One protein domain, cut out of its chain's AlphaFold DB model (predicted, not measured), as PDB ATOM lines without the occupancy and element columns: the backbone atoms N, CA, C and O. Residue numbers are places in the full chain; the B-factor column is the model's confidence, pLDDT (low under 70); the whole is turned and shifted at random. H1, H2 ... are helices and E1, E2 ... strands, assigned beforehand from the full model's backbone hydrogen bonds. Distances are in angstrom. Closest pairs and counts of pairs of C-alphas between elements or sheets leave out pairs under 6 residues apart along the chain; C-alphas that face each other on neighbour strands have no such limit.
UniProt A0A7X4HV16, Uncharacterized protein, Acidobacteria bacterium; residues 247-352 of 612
ATOM      1  N   ARG A 247      -1.049   7.230  32.397       95.62
ATOM      2  CA  ARG A 247      -1.322   6.373  33.564       95.62
ATOM      3  C   ARG A 247      -2.804   5.992  33.614       95.62
ATOM      4  O   ARG A 247      -3.669   6.863  33.544       95.62
ATOM      5  N   ARG A 248      -3.116   4.707  33.808       95.25
ATOM      6  CA  ARG A 248      -4.493   4.190  33.941       95.25
ATOM      7  C   ARG A 248      -4.631   3.262  35.148       95.25
ATOM      8  O   ARG A 248      -3.737   2.478  35.440       95.25
ATOM      9  N   ARG A 249      -5.763   3.328  35.854       96.00
ATOM     10  CA  ARG A 249      -6.068   2.447  36.998       96.00
ATOM     11  C   ARG A 249      -6.947   1.270  36.580       96.00
ATOM     12  O   ARG A 249      -7.912   1.457  35.841       96.00
ATOM     13  N   TRP A 250      -6.645   0.080  37.097       94.50
ATOM     14  CA  TRP A 250      -7.388  -1.157  36.832       94.50
ATOM     15  C   TRP A 250      -7.235  -2.139  38.000       94.50
ATOM     16  O   TRP A 250      -6.115  -2.410  38.408       94.50
ATOM     17  N   ARG A 251      -8.342  -2.639  38.571       90.88
ATOM     18  CA  ARG A 251      -8.375  -3.617  39.694       90.88
ATOM     19  C   ARG A 251      -7.371  -3.365  40.842       90.88
ATOM     20  O   ARG A 251      -6.787  -4.287  41.395       90.88
ATOM     21  N   GLY A 252      -7.156  -2.100  41.216       89.94
ATOM     22  CA  GLY A 252      -6.212  -1.741  42.287       89.94
ATOM     23  C   GLY A 252      -4.728  -1.776  41.889       89.94
ATOM     24  O   GLY A 252      -3.858  -1.664  42.753       89.94
ATOM     25  N   LEU A 253      -4.442  -1.879  40.592       94.62
ATOM     26  CA  LEU A 253      -3.159  -1.602  39.953       94.62
ATOM     27  C   LEU A 253      -3.201  -0.232  39.261       94.62
ATOM     28  O   LEU A 253      -4.264   0.251  38.853       94.62
ATOM     29  N   GLU A 254      -2.033   0.382  39.103       96.06
ATOM     30  CA  GLU A 254      -1.807   1.560  38.267       96.06
ATOM     31  C   GLU A 254      -0.831   1.167  37.150       96.06
ATOM     32  O   GLU A 254       0.249   0.655  37.422       96.06
ATOM     33  N   ILE A 255      -1.229   1.336  35.890       96.81
ATOM     34  CA  ILE A 255      -0.461   0.965  34.698       96.81
ATOM     35  C   ILE A 255       0.047   2.260  34.065       96.81
ATOM     36  O   ILE A 255      -0.763   3.080  33.629       96.81
ATOM     37  N   GLY A 256       1.365   2.457  34.038       96.38
ATOM     38  CA  GLY A 256       2.031   3.576  33.370       96.38
ATOM     39  C   GLY A 256       2.654   3.139  32.044       96.38
ATOM     40  O   GLY A 256       3.238   2.060  31.976       96.38
ATOM     41  N   VAL A 257       2.531   3.962  31.002       95.75
ATOM     42  CA  VAL A 257       3.044   3.698  29.648       95.75
ATOM     43  C   VAL A 257       4.227   4.608  29.323       95.75
ATOM     44  O   VAL A 257       4.234   5.781  29.693       95.75
ATOM     45  N   PHE A 258       5.205   4.049  28.614       93.19
ATOM     46  CA  PHE A 258       6.463   4.670  28.210       93.19
ATOM     47  C   PHE A 258       6.749   4.309  26.744       93.19
ATOM     48  O   PHE A 258       6.416   3.204  26.311       93.19
ATOM     49  N   ASP A 259       7.383   5.204  25.990       89.81
ATOM     50  CA  ASP A 259       7.756   5.029  24.577       89.81
ATOM     51  C   ASP A 259       9.246   4.688  24.366       89.81
ATOM     52  O   ASP A 259       9.679   4.449  23.237       89.81
ATOM     53  N   THR A 260      10.027   4.665  25.449       82.12
ATOM     54  CA  THR A 260      11.483   4.474  25.451       82.12
ATOM     55  C   THR A 260      11.907   3.012  25.293       82.12
ATOM     56  O   THR A 260      11.162   2.080  25.609       82.12
ATOM     57  N   GLU A 261      13.160   2.790  24.885       71.44
ATOM     58  CA  GLU A 261      13.728   1.444  24.771       71.44
ATOM     59  C   GLU A 261      13.719   0.677  26.104       71.44
ATOM     60  O   GLU A 261      14.208   1.134  27.143       71.44
ATOM     61  N   THR A 262      13.170  -0.538  26.062       65.69
ATOM     62  CA  THR A 262      13.116  -1.456  27.202       65.69
ATOM     63  C   THR A 262      14.479  -2.098  27.427       65.69
ATOM     64  O   THR A 262      14.828  -3.077  26.758       65.69
ATOM     65  N   HIS A 263      15.231  -1.600  28.402       64.69
ATOM     66  CA  HIS A 263      16.512  -2.188  28.771       64.69
ATOM     67  C   HIS A 263      16.333  -3.628  29.294       64.69
ATOM     68  O   HIS A 263      15.380  -3.964  30.013       64.69
ATOM     69  N   CYS A 264      17.253  -4.517  28.912       59.97
ATOM     70  CA  CYS A 264      17.221  -5.902  29.371       59.97
ATOM     71  C   CYS A 264      17.477  -5.963  30.887       59.97
ATOM     72  O   CYS A 264      18.379  -5.304  31.397       59.97
ATOM     73  N   GLY A 265      16.673  -6.745  31.608       69.38
ATOM     74  CA  GLY A 265      16.784  -6.906  33.060       69.38
ATOM     75  C   GLY A 265      16.036  -5.876  33.917       69.38
ATOM     76  O   GLY A 265      15.859  -6.136  35.103       69.38
ATOM     77  N   GLU A 266      15.525  -4.766  33.368       81.88
ATOM     78  CA  GLU A 266      14.737  -3.818  34.177       81.88
ATOM     79  C   GLU A 266      13.443  -4.441  34.749       81.88
ATOM     80  O   GLU A 266      12.792  -5.241  34.060       81.88
ATOM     81  N   PRO A 267      13.038  -4.063  35.979       88.75
ATOM     82  CA  PRO A 267      11.750  -4.435  36.551       88.75
ATOM     83  C   PRO A 267      10.614  -3.592  35.954       88.75
ATOM     84  O   PRO A 267      10.777  -2.412  35.643       88.75
ATOM     85  N   ASN A 268       9.438  -4.198  35.832       92.00
ATOM     86  CA  ASN A 268       8.238  -3.586  35.251       92.00
ATOM     87  C   ASN A 268       6.965  -3.814  36.093       92.00
ATOM     88  O   ASN A 268       5.906  -3.311  35.726       92.00
ATOM     89  N   LEU A 269       7.072  -4.471  37.253       93.62
ATOM     90  CA  LEU A 269       6.054  -4.498  38.305       93.62
ATOM     91  C   LEU A 269       6.672  -4.036  39.632       93.62
ATOM     92  O   LEU A 269       7.688  -4.585  40.045       93.62
ATOM     93  N   ASN A 270       6.037  -3.100  40.338       93.88
ATOM     94  CA  ASN A 270       6.401  -2.724  41.705       93.88
ATOM     95  C   ASN A 270       5.370  -3.238  42.714       93.88
ATOM     96  O   ASN A 270       4.301  -2.645  42.888       93.88
ATOM     97  N   PHE A 271       5.705  -4.316  43.424       91.38
ATOM     98  CA  PHE A 271       4.910  -4.810  44.545       91.38
ATOM     99  C   PHE A 271       5.340  -4.084  45.830       91.38
ATOM    100  O   PHE A 271       6.133  -4.582  46.628       91.38
ATOM    101  N   HIS A 272       4.848  -2.855  46.011       89.31
ATOM    102  CA  HIS A 272       5.056  -2.045  47.221       89.31
ATOM    103  C   HIS A 272       6.537  -1.815  47.621       89.31
ATOM    104  O   HIS A 272       6.872  -1.808  48.807       89.31
ATOM    105  N   GLY A 273       7.424  -1.613  46.644       88.38
ATOM    106  CA  GLY A 273       8.879  -1.485  46.816       88.38
ATOM    107  C   GLY A 273       9.660  -2.719  46.366       88.38
ATOM    108  O   GLY A 273      10.843  -2.619  46.052       88.38
ATOM    109  N   HIS A 274       8.995  -3.872  46.275       88.88
ATOM    110  CA  HIS A 274       9.558  -5.087  45.693       88.88
ATOM    111  C   HIS A 274       9.384  -5.055  44.172       88.88
ATOM    112  O   HIS A 274       8.361  -5.484  43.632       88.88
ATOM    113  N   ALA A 275      10.360  -4.461  43.487       90.69
ATOM    114  CA  ALA A 275      10.332  -4.281  42.042       90.69
ATOM    115  C   ALA A 275      10.841  -5.536  41.316       90.69
ATOM    116  O   ALA A 275      12.022  -5.872  41.391       90.69
ATOM    117  N   ILE A 276       9.948  -6.215  40.597       89.56
ATOM    118  CA  ILE A 276      10.224  -7.461  39.872       89.56
ATOM    119  C   ILE A 276       9.962  -7.309  38.371       89.56
ATOM    120  O   ILE A 276       9.355  -6.338  37.904       89.56
ATOM    121  N   ARG A 277      10.436  -8.287  37.597       88.44
ATOM    122  CA  ARG A 277      10.200  -8.375  36.156       88.44
ATOM    123  C   ARG A 277       9.139  -9.432  35.866       88.44
ATOM    124  O   ARG A 277       9.221 -10.555  36.348       88.44
ATOM    125  N   MET A 278       8.172  -9.069  35.038       87.69
ATOM    126  CA  MET A 278       7.155  -9.952  34.479       87.69
ATOM    127  C   MET A 278       7.089  -9.788  32.957       87.69
ATOM    128  O   MET A 278       7.557  -8.794  32.398       87.69
ATOM    129  N   GLU A 279       6.489 -10.754  32.270       86.50
ATOM    130  CA  GLU A 279       6.207 -10.628  30.843       86.50
ATOM    131  C   GLU A 279       5.026  -9.664  30.631       86.50
ATOM    132  O   GLU A 279       3.894  -9.962  31.011       86.50
ATOM    133  N   ILE A 280       5.303  -8.502  30.037       85.94
ATOM    134  CA  ILE A 280       4.321  -7.489  29.618       85.94
ATOM    135  C   ILE A 280       4.481  -7.313  28.104       85.94
ATOM    136  O   ILE A 280       5.620  -7.196  27.644       85.94
ATOM    137  N   PRO A 281       3.391  -7.272  27.317       88.06
ATOM    138  CA  PRO A 281       3.489  -7.044  25.882       88.06
ATOM    139  C   PRO A 281       4.047  -5.649  25.580       88.06
ATOM    140  O   PRO A 281       3.526  -4.644  26.066       88.06
ATOM    141  N   THR A 282       5.063  -5.587  24.723       90.31
ATOM    142  CA  THR A 282       5.497  -4.344  24.077       90.31
ATOM    143  C   THR A 282       4.733  -4.128  22.769       90.31
ATOM    144  O   THR A 282       4.176  -5.062  22.179       90.31
ATOM    145  N   VAL A 283       4.684  -2.879  22.308       90.44
ATOM    146  CA  VAL A 283       4.063  -2.486  21.040       90.44
ATOM    147  C   VAL A 283       5.068  -1.645  20.242       90.44
ATOM    148  O   VAL A 283       5.342  -0.507  20.621       90.44
ATOM    149  N   PRO A 284       5.657  -2.172  19.155       86.88
ATOM    150  CA  PRO A 284       6.562  -1.394  18.318       86.88
ATOM    151  C   PRO A 284       5.789  -0.373  17.474       86.88
ATOM    152  O   PRO A 284       4.755  -0.688  16.877       86.88
ATOM    153  N   THR A 285       6.326   0.842  17.388       84.94
ATOM    154  CA  THR A 285       5.906   1.871  16.427       84.94
ATOM    155  C   THR A 285       6.823   1.844  15.201       84.94
ATOM    156  O   THR A 285       7.571   0.884  14.979       84.94
ATOM    157  N   LEU A 286       6.771   2.886  14.370       80.75
ATOM    158  CA  LEU A 286       7.697   3.036  13.249       80.75
ATOM    159  C   LEU A 286       9.116   3.453  13.689       80.75
ATOM    160  O   LEU A 286      10.066   3.141  12.967       80.75
ATOM    161  N   LEU A 287       9.267   4.080  14.865       75.44
ATOM    162  CA  LEU A 287      10.536   4.646  15.357       75.44
ATOM    163  C   LEU A 287      10.970   4.137  16.746       75.44
ATOM    164  O   LEU A 287      12.163   3.995  16.979       75.44
ATOM    165  N   THR A 288      10.033   3.858  17.657       81.12
ATOM    166  CA  THR A 288      10.312   3.484  19.061       81.12
ATOM    167  C   THR A 288       9.525   2.242  19.506       81.12
ATOM    168  O   THR A 288       8.683   1.728  18.759       81.12
ATOM    169  N   GLN A 289       9.750   1.750  20.730       87.62
ATOM    170  CA  GLN A 289       8.986   0.636  21.302       87.62
ATOM    171  C   GLN A 289       8.233   1.054  22.565       87.62
ATOM    172  O   GLN A 289       8.828   1.332  23.601       87.62
ATOM    173  N   TRP A 290       6.907   0.986  22.501       92.44
ATOM    174  CA  TRP A 290       6.044   1.327  23.618       92.44
ATOM    175  C   TRP A 290       5.881   0.139  24.565       92.44
ATOM    176  O   TRP A 290       5.737  -1.011  24.139       92.44
ATOM    177  N   HIS A 291       5.905   0.415  25.862       92.75
ATOM    178  CA  HIS A 291       5.828  -0.589  26.914       92.75
ATOM    179  C   HIS A 291       5.104  -0.045  28.148       92.75
ATOM    180  O   HIS A 291       4.896   1.160  28.287       92.75
ATOM    181  N   ALA A 292       4.715  -0.938  29.058       94.56
ATOM    182  CA  ALA A 292       4.091  -0.561  30.321       94.56
ATOM    183  C   ALA A 292       4.919  -1.013  31.529       94.56
ATOM    184  O   ALA A 292       5.571  -2.061  31.499       94.56
ATOM    185  N   ARG A 293       4.838  -0.232  32.609       95.06
ATOM    186  CA  ARG A 293       5.233  -0.612  33.972       95.06
ATOM    187  C   ARG A 293       4.002  -0.508  34.884       95.06
ATOM    188  O   ARG A 293       3.092   0.273  34.613       95.06
ATOM    189  N   ILE A 294       3.943  -1.310  35.943       95.38
ATOM    190  CA  ILE A 294       2.746  -1.497  36.779       95.38
ATOM    191  C   ILE A 294       3.096  -1.261  38.255       95.38
ATOM    192  O   ILE A 294       3.964  -1.938  38.796       95.38
ATOM    193  N   ASP A 295       2.402  -0.347  38.933       95.31
ATOM    194  CA  ASP A 295       2.516  -0.135  40.382       95.31
ATOM    195  C   ASP A 295       1.318  -0.746  41.121       95.31
ATOM    196  O   ASP A 295       0.153  -0.494  40.789       95.31
ATOM    197  N   VAL A 296       1.593  -1.572  42.132       92.81
ATOM    198  CA  VAL A 296       0.555  -2.253  42.915       92.81
ATOM    199  C   VAL A 296       0.058  -1.319  44.017       92.81
ATOM    200  O   VAL A 296       0.826  -0.922  44.893       92.81
ATOM    201  N   ARG A 297      -1.243  -0.988  44.016       88.19
ATOM    202  CA  ARG A 297      -1.869  -0.151  45.059       88.19
ATOM    203  C   ARG A 297      -2.633  -0.992  46.091       88.19
ATOM    204  O   ARG A 297      -2.392  -0.842  47.285       88.19
ATOM    205  N   ARG A 298      -3.528  -1.882  45.638       86.50
ATOM    206  CA  ARG A 298      -4.214  -2.922  46.437       86.50
ATOM    207  C   ARG A 298      -4.868  -3.945  45.497       86.50
ATOM    208  O   ARG A 298      -6.020  -3.757  45.114       86.50
ATOM    209  N   CYS A 299      -4.148  -5.000  45.119       86.38
ATOM    210  CA  CYS A 299      -4.618  -5.996  44.150       86.38
ATOM    211  C   CYS A 299      -4.515  -7.423  44.724       86.38
ATOM    212  O   CYS A 299      -3.459  -8.041  44.596       86.38
ATOM    213  N   PRO A 300      -5.584  -7.962  45.338       81.81
ATOM    214  CA  PRO A 300      -5.555  -9.280  45.979       81.81
ATOM    215  C   PRO A 300      -5.514 -10.446  44.976       81.81
ATOM    216  O   PRO A 300      -5.166 -11.557  45.346       81.81
ATOM    217  N   GLU A 301      -5.859 -10.197  43.709       85.00
ATOM    218  CA  GLU A 301      -5.795 -11.172  42.607       85.00
ATOM    219  C   GLU A 301      -4.358 -11.381  42.067       85.00
ATOM    220  O   GLU A 301      -4.144 -12.211  41.185       85.00
ATOM    221  N   LEU A 302      -3.372 -10.613  42.556       85.44
ATOM    222  CA  LEU A 302      -1.982 -10.651  42.097       85.44
ATOM    223  C   LEU A 302      -1.109 -11.476  43.056       85.44
ATOM    224  O   LEU A 302      -0.517 -10.949  43.996       85.44
ATOM    225  N   GLU A 303      -1.006 -12.773  42.784       84.25
ATOM    226  CA  GLU A 303      -0.180 -13.710  43.551       84.25
ATOM    227  C   GLU A 303       1.279 -13.751  43.048       84.25
ATOM    228  O   GLU A 303       1.543 -13.741  41.840       84.25
ATOM    229  N   LEU A 304       2.241 -13.856  43.973       84.88
ATOM    230  CA  LEU A 304       3.672 -14.011  43.676       84.88
ATOM    231  C   LEU A 304       4.168 -15.416  44.044       84.88
ATOM    232  O   LEU A 304       3.791 -15.970  45.076       84.88
ATOM    233  N   VAL A 305       5.062 -15.979  43.229       81.94
ATOM    234  CA  VAL A 305       5.565 -17.352  43.388       81.94
ATOM    235  C   VAL A 305       6.367 -17.497  44.686       81.94
ATOM    236  O   VAL A 305       7.448 -16.924  44.856       81.94
ATOM    237  N   LEU A 306       5.843 -18.296  45.615       74.81
ATOM    238  CA  LEU A 306       6.499 -18.615  46.883       74.81
ATOM    239  C   LEU A 306       7.625 -19.657  46.688       74.81
ATOM    240  O   LEU A 306       7.503 -20.537  45.838       74.81
ATOM    241  N   PRO A 307       8.713 -19.615  47.486       65.00
ATOM    242  CA  PRO A 307       8.939 -18.713  48.616       65.00
ATOM    243  C   PRO A 307       9.598 -17.374  48.248       65.00
ATOM    244  O   PRO A 307       9.595 -16.471  49.076       65.00
ATOM    245  N   ALA A 308      10.184 -17.249  47.053       65.75
ATOM    246  CA  ALA A 308      11.115 -16.165  46.725       65.75
ATOM    247  C   ALA A 308      10.450 -14.851  46.267       65.75
ATOM    248  O   ALA A 308      11.098 -13.808  46.302       65.75
ATOM    249  N   ARG A 309       9.180 -14.887  45.831       75.81
ATOM    250  CA  ARG A 309       8.400 -13.724  45.357       75.81
ATOM    251  C   ARG A 309       9.045 -12.943  44.200       75.81
ATOM    252  O   ARG A 309       8.795 -11.752  44.047       75.81
ATOM    253  N   GLN A 310       9.892 -13.580  43.392       78.81
ATOM    254  CA  GLN A 310      10.581 -12.922  42.266       78.81
ATOM    255  C   GLN A 310       9.800 -13.008  40.942       78.81
ATOM    256  O   GLN A 310      10.152 -12.331  39.982       78.81
ATOM    257  N   GLU A 311       8.732 -13.806  40.907       84.00
ATOM    258  CA  GLU A 311       7.900 -14.097  39.735       84.00
ATOM    259  C   GLU A 311       6.408 -14.000  40.106       84.00
ATOM    260  O   GLU A 311       6.044 -14.167  41.273       84.00
ATOM    261  N   ILE A 312       5.539 -13.765  39.118       85.81
ATOM    262  CA  ILE A 312       4.072 -13.756  39.277       85.81
ATOM    263  C   ILE A 312       3.517 -15.156  38.998       85.81
ATOM    264  O   ILE A 312       3.950 -15.819  38.054       85.81
ATOM    265  N   VAL A 313       2.515 -15.590  39.768       86.31
ATOM    266  CA  VAL A 313       1.789 -16.839  39.498       86.31
ATOM    267  C   VAL A 313       1.024 -16.728  38.175       86.31
ATOM    268  O   VAL A 313       0.134 -15.887  38.011       86.31
ATOM    269  N   GLN A 314       1.354 -17.601  37.221       87.88
ATOM    270  CA  GLN A 314       0.696 -17.613  35.916       87.88
ATOM    271  C   GLN A 314      -0.737 -18.137  36.032       87.88
ATOM    272  O   GLN A 314      -0.976 -19.289  36.388       87.88
ATOM    273  N   SER A 315      -1.694 -17.263  35.735       88.38
ATOM    274  CA  SER A 315      -3.112 -17.432  36.049       88.38
ATOM    275  C   SER A 315      -3.980 -16.759  34.985       88.38
ATOM    276  O   SER A 315      -3.487 -16.085  34.079       88.38
ATOM    277  N   ASP A 316      -5.303 -16.890  35.082       91.75
ATOM    278  CA  ASP A 316      -6.188 -16.099  34.222       91.75
ATOM    279  C   ASP A 316      -6.172 -14.605  34.586       91.75
ATOM    280  O   ASP A 316      -6.516 -13.776  33.743       91.75
ATOM    281  N   PHE A 317      -5.708 -14.234  35.789       90.75
ATOM    282  CA  PHE A 317      -5.449 -12.839  36.144       90.75
ATOM    283  C   PHE A 317      -4.196 -12.290  35.443       90.75
ATOM    284  O   PHE A 317      -4.267 -11.201  34.875       90.75
ATOM    285  N   SER A 318      -3.080 -13.036  35.390       89.88
ATOM    286  CA  SER A 318      -1.865 -12.564  34.697       89.88
ATOM    287  C   SER A 318      -2.116 -12.324  33.200       89.88
ATOM    288  O   SER A 318      -1.691 -11.302  32.662       89.88
ATOM    289  N   LYS A 319      -2.914 -13.186  32.552       91.69
ATOM    290  CA  LYS A 319      -3.381 -13.000  31.163       91.69
ATOM    291  C   LYS A 319      -4.259 -11.753  30.998       91.69
ATOM    292  O   LYS A 319      -4.059 -10.980  30.063       91.69
ATOM    293  N   GLN A 320      -5.217 -11.534  31.905       93.88
ATOM    294  CA  GLN A 320      -6.064 -10.331  31.901       93.88
ATOM    295  C   GLN A 320      -5.231  -9.053  32.087       93.88
ATOM    296  O   GLN A 320      -5.490  -8.060  31.412       93.88
ATOM    297  N   LEU A 321      -4.204  -9.094  32.939       93.75
ATOM    298  CA  LEU A 321      -3.282  -7.984  33.168       93.75
ATOM    299  C   LEU A 321      -2.407  -7.683  31.941       93.75
ATOM    300  O   LEU A 321      -2.253  -6.516  31.585       93.75
ATOM    301  N   GLN A 322      -1.883  -8.702  31.251       93.06
ATOM    302  CA  GLN A 322      -1.155  -8.519  29.987       93.06
ATOM    303  C   GLN A 322      -2.036  -7.872  28.906       93.06
ATOM    304  O   GLN A 322      -1.614  -6.926  28.239       93.06
ATOM    305  N   GLU A 323      -3.274  -8.344  28.753       93.25
ATOM    306  CA  GLU A 323      -4.226  -7.813  27.773       93.25
ATOM    307  C   GLU A 323      -4.696  -6.384  28.117       93.25
ATOM    308  O   GLU A 323      -4.858  -5.545  27.228       93.25
ATOM    309  N   GLU A 324      -4.862  -6.054  29.400       95.06
ATOM    310  CA  GLU A 324      -5.170  -4.686  29.826       95.06
ATOM    311  C   GLU A 324      -3.963  -3.745  29.685       95.06
ATOM    312  O   GLU A 324      -4.125  -2.595  29.269       95.06
ATOM    313  N   ALA A 325      -2.743  -4.222  29.955       94.94
ATOM    314  CA  ALA A 325      -1.521  -3.471  29.681       94.94
ATOM    315  C   ALA A 325      -1.401  -3.162  28.180       94.94
ATOM    316  O   ALA A 325      -1.183  -2.008  27.813       94.94
ATOM    317  N   ARG A 326      -1.669  -4.145  27.304       94.00
ATOM    318  CA  ARG A 326      -1.739  -3.947  25.847       94.00
ATOM    319  C   ARG A 326      -2.748  -2.860  25.466       94.00
ATOM    320  O   ARG A 326      -2.404  -1.944  24.723       94.00
ATOM    321  N   LYS A 327      -3.980  -2.936  25.981       93.75
ATOM    322  CA  LYS A 327      -5.032  -1.932  25.728       93.75
ATOM    323  C   LYS A 327      -4.648  -0.547  26.234       93.75
ATOM    324  O   LYS A 327      -4.919   0.437  25.556       93.75
ATOM    325  N   THR A 328      -3.988  -0.471  27.384       96.00
ATOM    326  CA  THR A 328      -3.508   0.787  27.968       96.00
ATOM    327  C   THR A 328      -2.395   1.410  27.118       96.00
ATOM    328  O   THR A 328      -2.427   2.617  26.893       96.00
ATOM    329  N   ILE A 329      -1.476   0.607  26.567       95.25
ATOM    330  CA  ILE A 329      -0.460   1.075  25.609       95.25
ATOM    331  C   ILE A 329      -1.122   1.617  24.333       95.25
ATOM    332  O   ILE A 329      -0.826   2.735  23.924       95.25
ATOM    333  N   LEU A 330      -2.063   0.875  23.736       94.12
ATOM    334  CA  LEU A 330      -2.770   1.327  22.527       94.12
ATOM    335  C   LEU A 330      -3.598   2.602  22.773       94.12
ATOM    336  O   LEU A 330      -3.655   3.468  21.905       94.12
ATOM    337  N   GLN A 331      -4.204   2.757  23.954       94.44
ATOM    338  CA  GLN A 331      -4.888   3.995  24.347       94.44
ATOM    339  C   GLN A 331      -3.918   5.176  24.450       94.44
ATOM    340  O   GLN A 331      -4.214   6.240  23.916       94.44
ATOM    341  N   ALA A 332      -2.757   4.986  25.083       94.81
ATOM    342  CA  ALA A 332      -1.726   6.016  25.183       94.81
ATOM    343  C   ALA A 332      -1.211   6.443  23.795       94.81
ATOM    344  O   ALA A 332      -1.147   7.633  23.504       94.81
ATOM    345  N   MET A 333      -0.957   5.480  22.902       93.12
ATOM    346  CA  MET A 333      -0.589   5.741  21.503       93.12
ATOM    347  C   MET A 333      -1.661   6.543  20.744       93.12
ATOM    348  O   MET A 333      -1.320   7.335  19.869       93.12
ATOM    349  N   GLY A 334      -2.945   6.361  21.070       91.00
ATOM    350  CA  GLY A 334      -4.045   7.141  20.492       91.00
ATOM    351  C   GLY A 334      -4.136   8.572  21.031       91.00
ATOM    352  O   GLY A 334      -4.514   9.472  20.287       91.00
ATOM    353  N   VAL A 335      -3.760   8.794  22.296       91.88
ATOM    354  CA  VAL A 335      -3.701  10.130  22.922       91.88
ATOM    355  C   VAL A 335      -2.510  10.933  22.394       91.88
ATOM    356  O   VAL A 335      -2.691  12.064  21.956       91.88
ATOM    357  N   GLU A 336      -1.322  10.326  22.350       90.62
ATOM    358  CA  GLU A 336      -0.081  10.956  21.866       90.62
ATOM    359  C   GLU A 336       0.064  10.928  20.328       90.62
ATOM    360  O   GLU A 336       1.105  11.295  19.789       90.62
ATOM    361  N   ALA A 337      -0.967  10.469  19.607       89.19
ATOM    362  CA  ALA A 337      -1.000  10.353  18.145       89.19
ATOM    363  C   ALA A 337       0.222   9.620  17.528       89.19
ATOM    364  O   ALA A 337       0.747  10.013  16.485       89.19
ATOM    365  N   ALA A 338       0.659   8.523  18.150       88.50
ATOM    366  CA  ALA A 338       1.838   7.767  17.735       88.50
ATOM    367  C   ALA A 338       1.612   6.959  16.437       88.50
ATOM    368  O   ALA A 338       0.690   6.143  16.344       88.50
ATOM    369  N   GLU A 339       2.499   7.126  15.447       89.25
ATOM    370  CA  GLU A 339       2.444   6.381  14.179       89.25
ATOM    371  C   GLU A 339       2.804   4.895  14.361       89.25
ATOM    372  O   GLU A 339       3.943   4.533  14.668       89.25
ATOM    373  N   ALA A 340       1.838   4.010  14.109       91.56
ATOM    374  CA  ALA A 340       1.998   2.569  14.272       91.56
ATOM    375  C   ALA A 340       2.104   1.824  12.929       91.56
ATOM    376  O   ALA A 340       1.564   2.258  11.910       91.56
ATOM    377  N   GLY A 341       2.734   0.644  12.930       92.81
ATOM    378  CA  GLY A 341       2.630  -0.287  11.801       92.81
ATOM    379  C   GLY A 341       1.198  -0.817  11.631       92.81
ATOM    380  O   GLY A 341       0.457  -0.931  12.610       92.81
ATOM    381  N   TYR A 342       0.805  -1.187  10.410       94.31
ATOM    382  CA  TYR A 342      -0.574  -1.559  10.068       94.31
ATOM    383  C   TYR A 342      -1.130  -2.681  10.964       94.31
ATOM    384  O   TYR A 342      -2.239  -2.578  11.476       94.31
ATOM    385  N   ARG A 343      -0.324  -3.709  11.278       93.31
ATOM    386  CA  ARG A 343      -0.710  -4.814  12.188       93.31
ATOM    387  C   ARG A 343      -1.022  -4.384  13.633       93.31
ATOM    388  O   ARG A 343      -1.602  -5.167  14.384       93.31
ATOM    389  N   VAL A 344      -0.585  -3.195  14.045       93.31
ATOM    390  CA  VAL A 344      -0.890  -2.591  15.355       93.31
ATOM    391  C   VAL A 344      -2.123  -1.696  15.238       93.31
ATOM    392  O   VAL A 344      -3.024  -1.811  16.063       93.31
ATOM    393  N   PHE A 345      -2.194  -0.876  14.186       93.75
ATOM    394  CA  PHE A 345      -3.357  -0.051  13.842       93.75
ATOM    395  C   PHE A 345      -4.637  -0.877  13.674       93.75
ATOM    396  O   PHE A 345      -5.663  -0.546  14.263       93.75
ATOM    397  N   ASP A 346      -4.567  -1.999  12.958       93.62
ATOM    398  CA  ASP A 346      -5.708  -2.888  12.745       93.62
ATOM    399  C   ASP A 346      -6.204  -3.498  14.067       93.62
ATOM    400  O   ASP A 346      -7.389  -3.451  14.378       93.62
ATOM    401  N   LYS A 347      -5.285  -3.939  14.934       91.62
ATOM    402  CA  LYS A 347      -5.625  -4.469  16.268       91.62
ATOM    403  C   LYS A 347      -6.146  -3.407  17.235       91.62
ATOM    404  O   LYS A 347      -6.955  -3.717  18.106       91.62
ATOM    405  N   ALA A 348      -5.706  -2.157  17.099       93.12
ATOM    406  CA  ALA A 348      -6.295  -1.039  17.829       93.12
ATOM    407  C   ALA A 348      -7.732  -0.780  17.349       93.12
ATOM    408  O   ALA A 348      -8.639  -0.696  18.175       93.12
ATOM    409  N   ARG A 349      -7.957  -0.779  16.027       92.69
ATOM    410  CA  ARG A 349      -9.280  -0.672  15.396       92.69
ATOM    411  C   ARG A 349     -10.228  -1.795  15.835       92.69
ATOM    412  O   ARG A 349     -11.355  -1.497  16.223       92.69
ATOM    413  N   GLU A 350      -9.776  -3.052  15.852       92.38
ATOM    414  CA  GLU A 350     -10.523  -4.200  16.403       92.38
ATOM    415  C   GLU A 350     -10.895  -3.994  17.884       92.38
ATOM    416  O   GLU A 350     -12.002  -4.331  18.302       92.38
ATOM    417  N   ALA A 351      -9.997  -3.398  18.674       90.06
ATOM    418  CA  ALA A 351     -10.223  -3.067  20.082       90.06
ATOM    419  C   ALA A 351     -11.058  -1.784  20.310       90.06
ATOM    420  O   ALA A 351     -11.250  -1.386  21.460       90.06
ATOM    421  N   GLY A 352     -11.543  -1.123  19.250       92.75
ATOM    422  CA  GLY A 352     -12.299   0.134  19.332       92.75
ATOM    423  C   GLY A 352     -11.454   1.369  19.675       92.75
ATOM    424  O   GLY A 352     -12.002   2.391  20.088       92.75
TER     425      GLY A 352
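AT A GLANCE: This is residues 247 to 352 of the 612 residues of an uncharacterized protein of Acidobacteria bacterium (UniProt A0A7X4HV16). A twisted five-stranded sheet forms a wall, with one long helix, H1, slantwise over one face, while no named helix is on the other face. A short helix, H2, is off the sheet, about perpendicular to H1, and the long link of residues 297 to 315 reaches towards the opposite end of the longest axis. The printed part has 106 residues, with five named strands and two named helices in the order E1 E2 E3 E4 E5 H1 H2. The sheet runs E1 E2 E5 E3 E4 and is mixed, parallel between E5 and E3. The class is mixed, helices and strands, in two layers, a sheet with a helix on one face; the whole is compact, with a radius of gyration of the C-alphas of 14.1 A, and its elongated outline spans 43 by 27 by 20 A.

HOW THE PARTS SIT: In the sheet, E5, residues 289 to 296, is an inner strand and is antiparallel to E2, residues 253 to 258; N 256 and O 293 are 2.8 A apart, within hydrogen-bond range. E2 forms a hairpin with the edge strand E1, residues 247 to 250, where N 248 and O 255 are 2.9 A apart. On the other side of E5, E3, residues 269 to 271, is parallel to it at 8 degrees, with N 270 and O 294 2.8 A apart. E3 and the edge strand E4, residues 274 to 276, form a second hairpin, with N 271 and O 274 2.9 A apart. The sheet is only just strongly twisted, its C-alphas lying up to 4.1 A off the best plane. Residues 283 to 284 also pair, antiparallel, with residues 289 to 290 of E5. H1, residues 316 to 335, is on the sheet at a height of 8.1 A, over E2 and E5, and on the local plane it stands at 42 degrees to E5. Its closest C-alphas to E2 are those of Ile 329 and Val 257, 6.0 A apart. H2, residues 342 to 350, is not on the sheet; it is close to but not clearly touching H1, about perpendicular at 73 degrees, the closest C-alphas being those of Leu 330 and Ala 348, 6.3 A apart. Every O i to N i+4 pair is within hydrogen-bond range in H1, and 4 of 5 in H2.

IN THESE COORDINATES: E5 is 23.4 A from first to last C-alpha, E2 16.4 A, E1 10.2 A, E3 6.4 A and E4 6.3 A. H1 is 28.7 A long and H2 12.1 A. E1 begins at C-alpha 247 (-1.322, 6.373, 33.564), and H2 ends at C-alpha 350 (-10.523, -4.200, 16.403).

THE WHOLE: The two C-alphas farthest apart are those of Pro 307 and Ala 337, 43.3 A. The printed part has no cut; the links E4 to E5 and E5 to H1 are long. Mean pLDDT of the printed part is 88.5, and residues 262 to 265 and 307 to 308 are under 70.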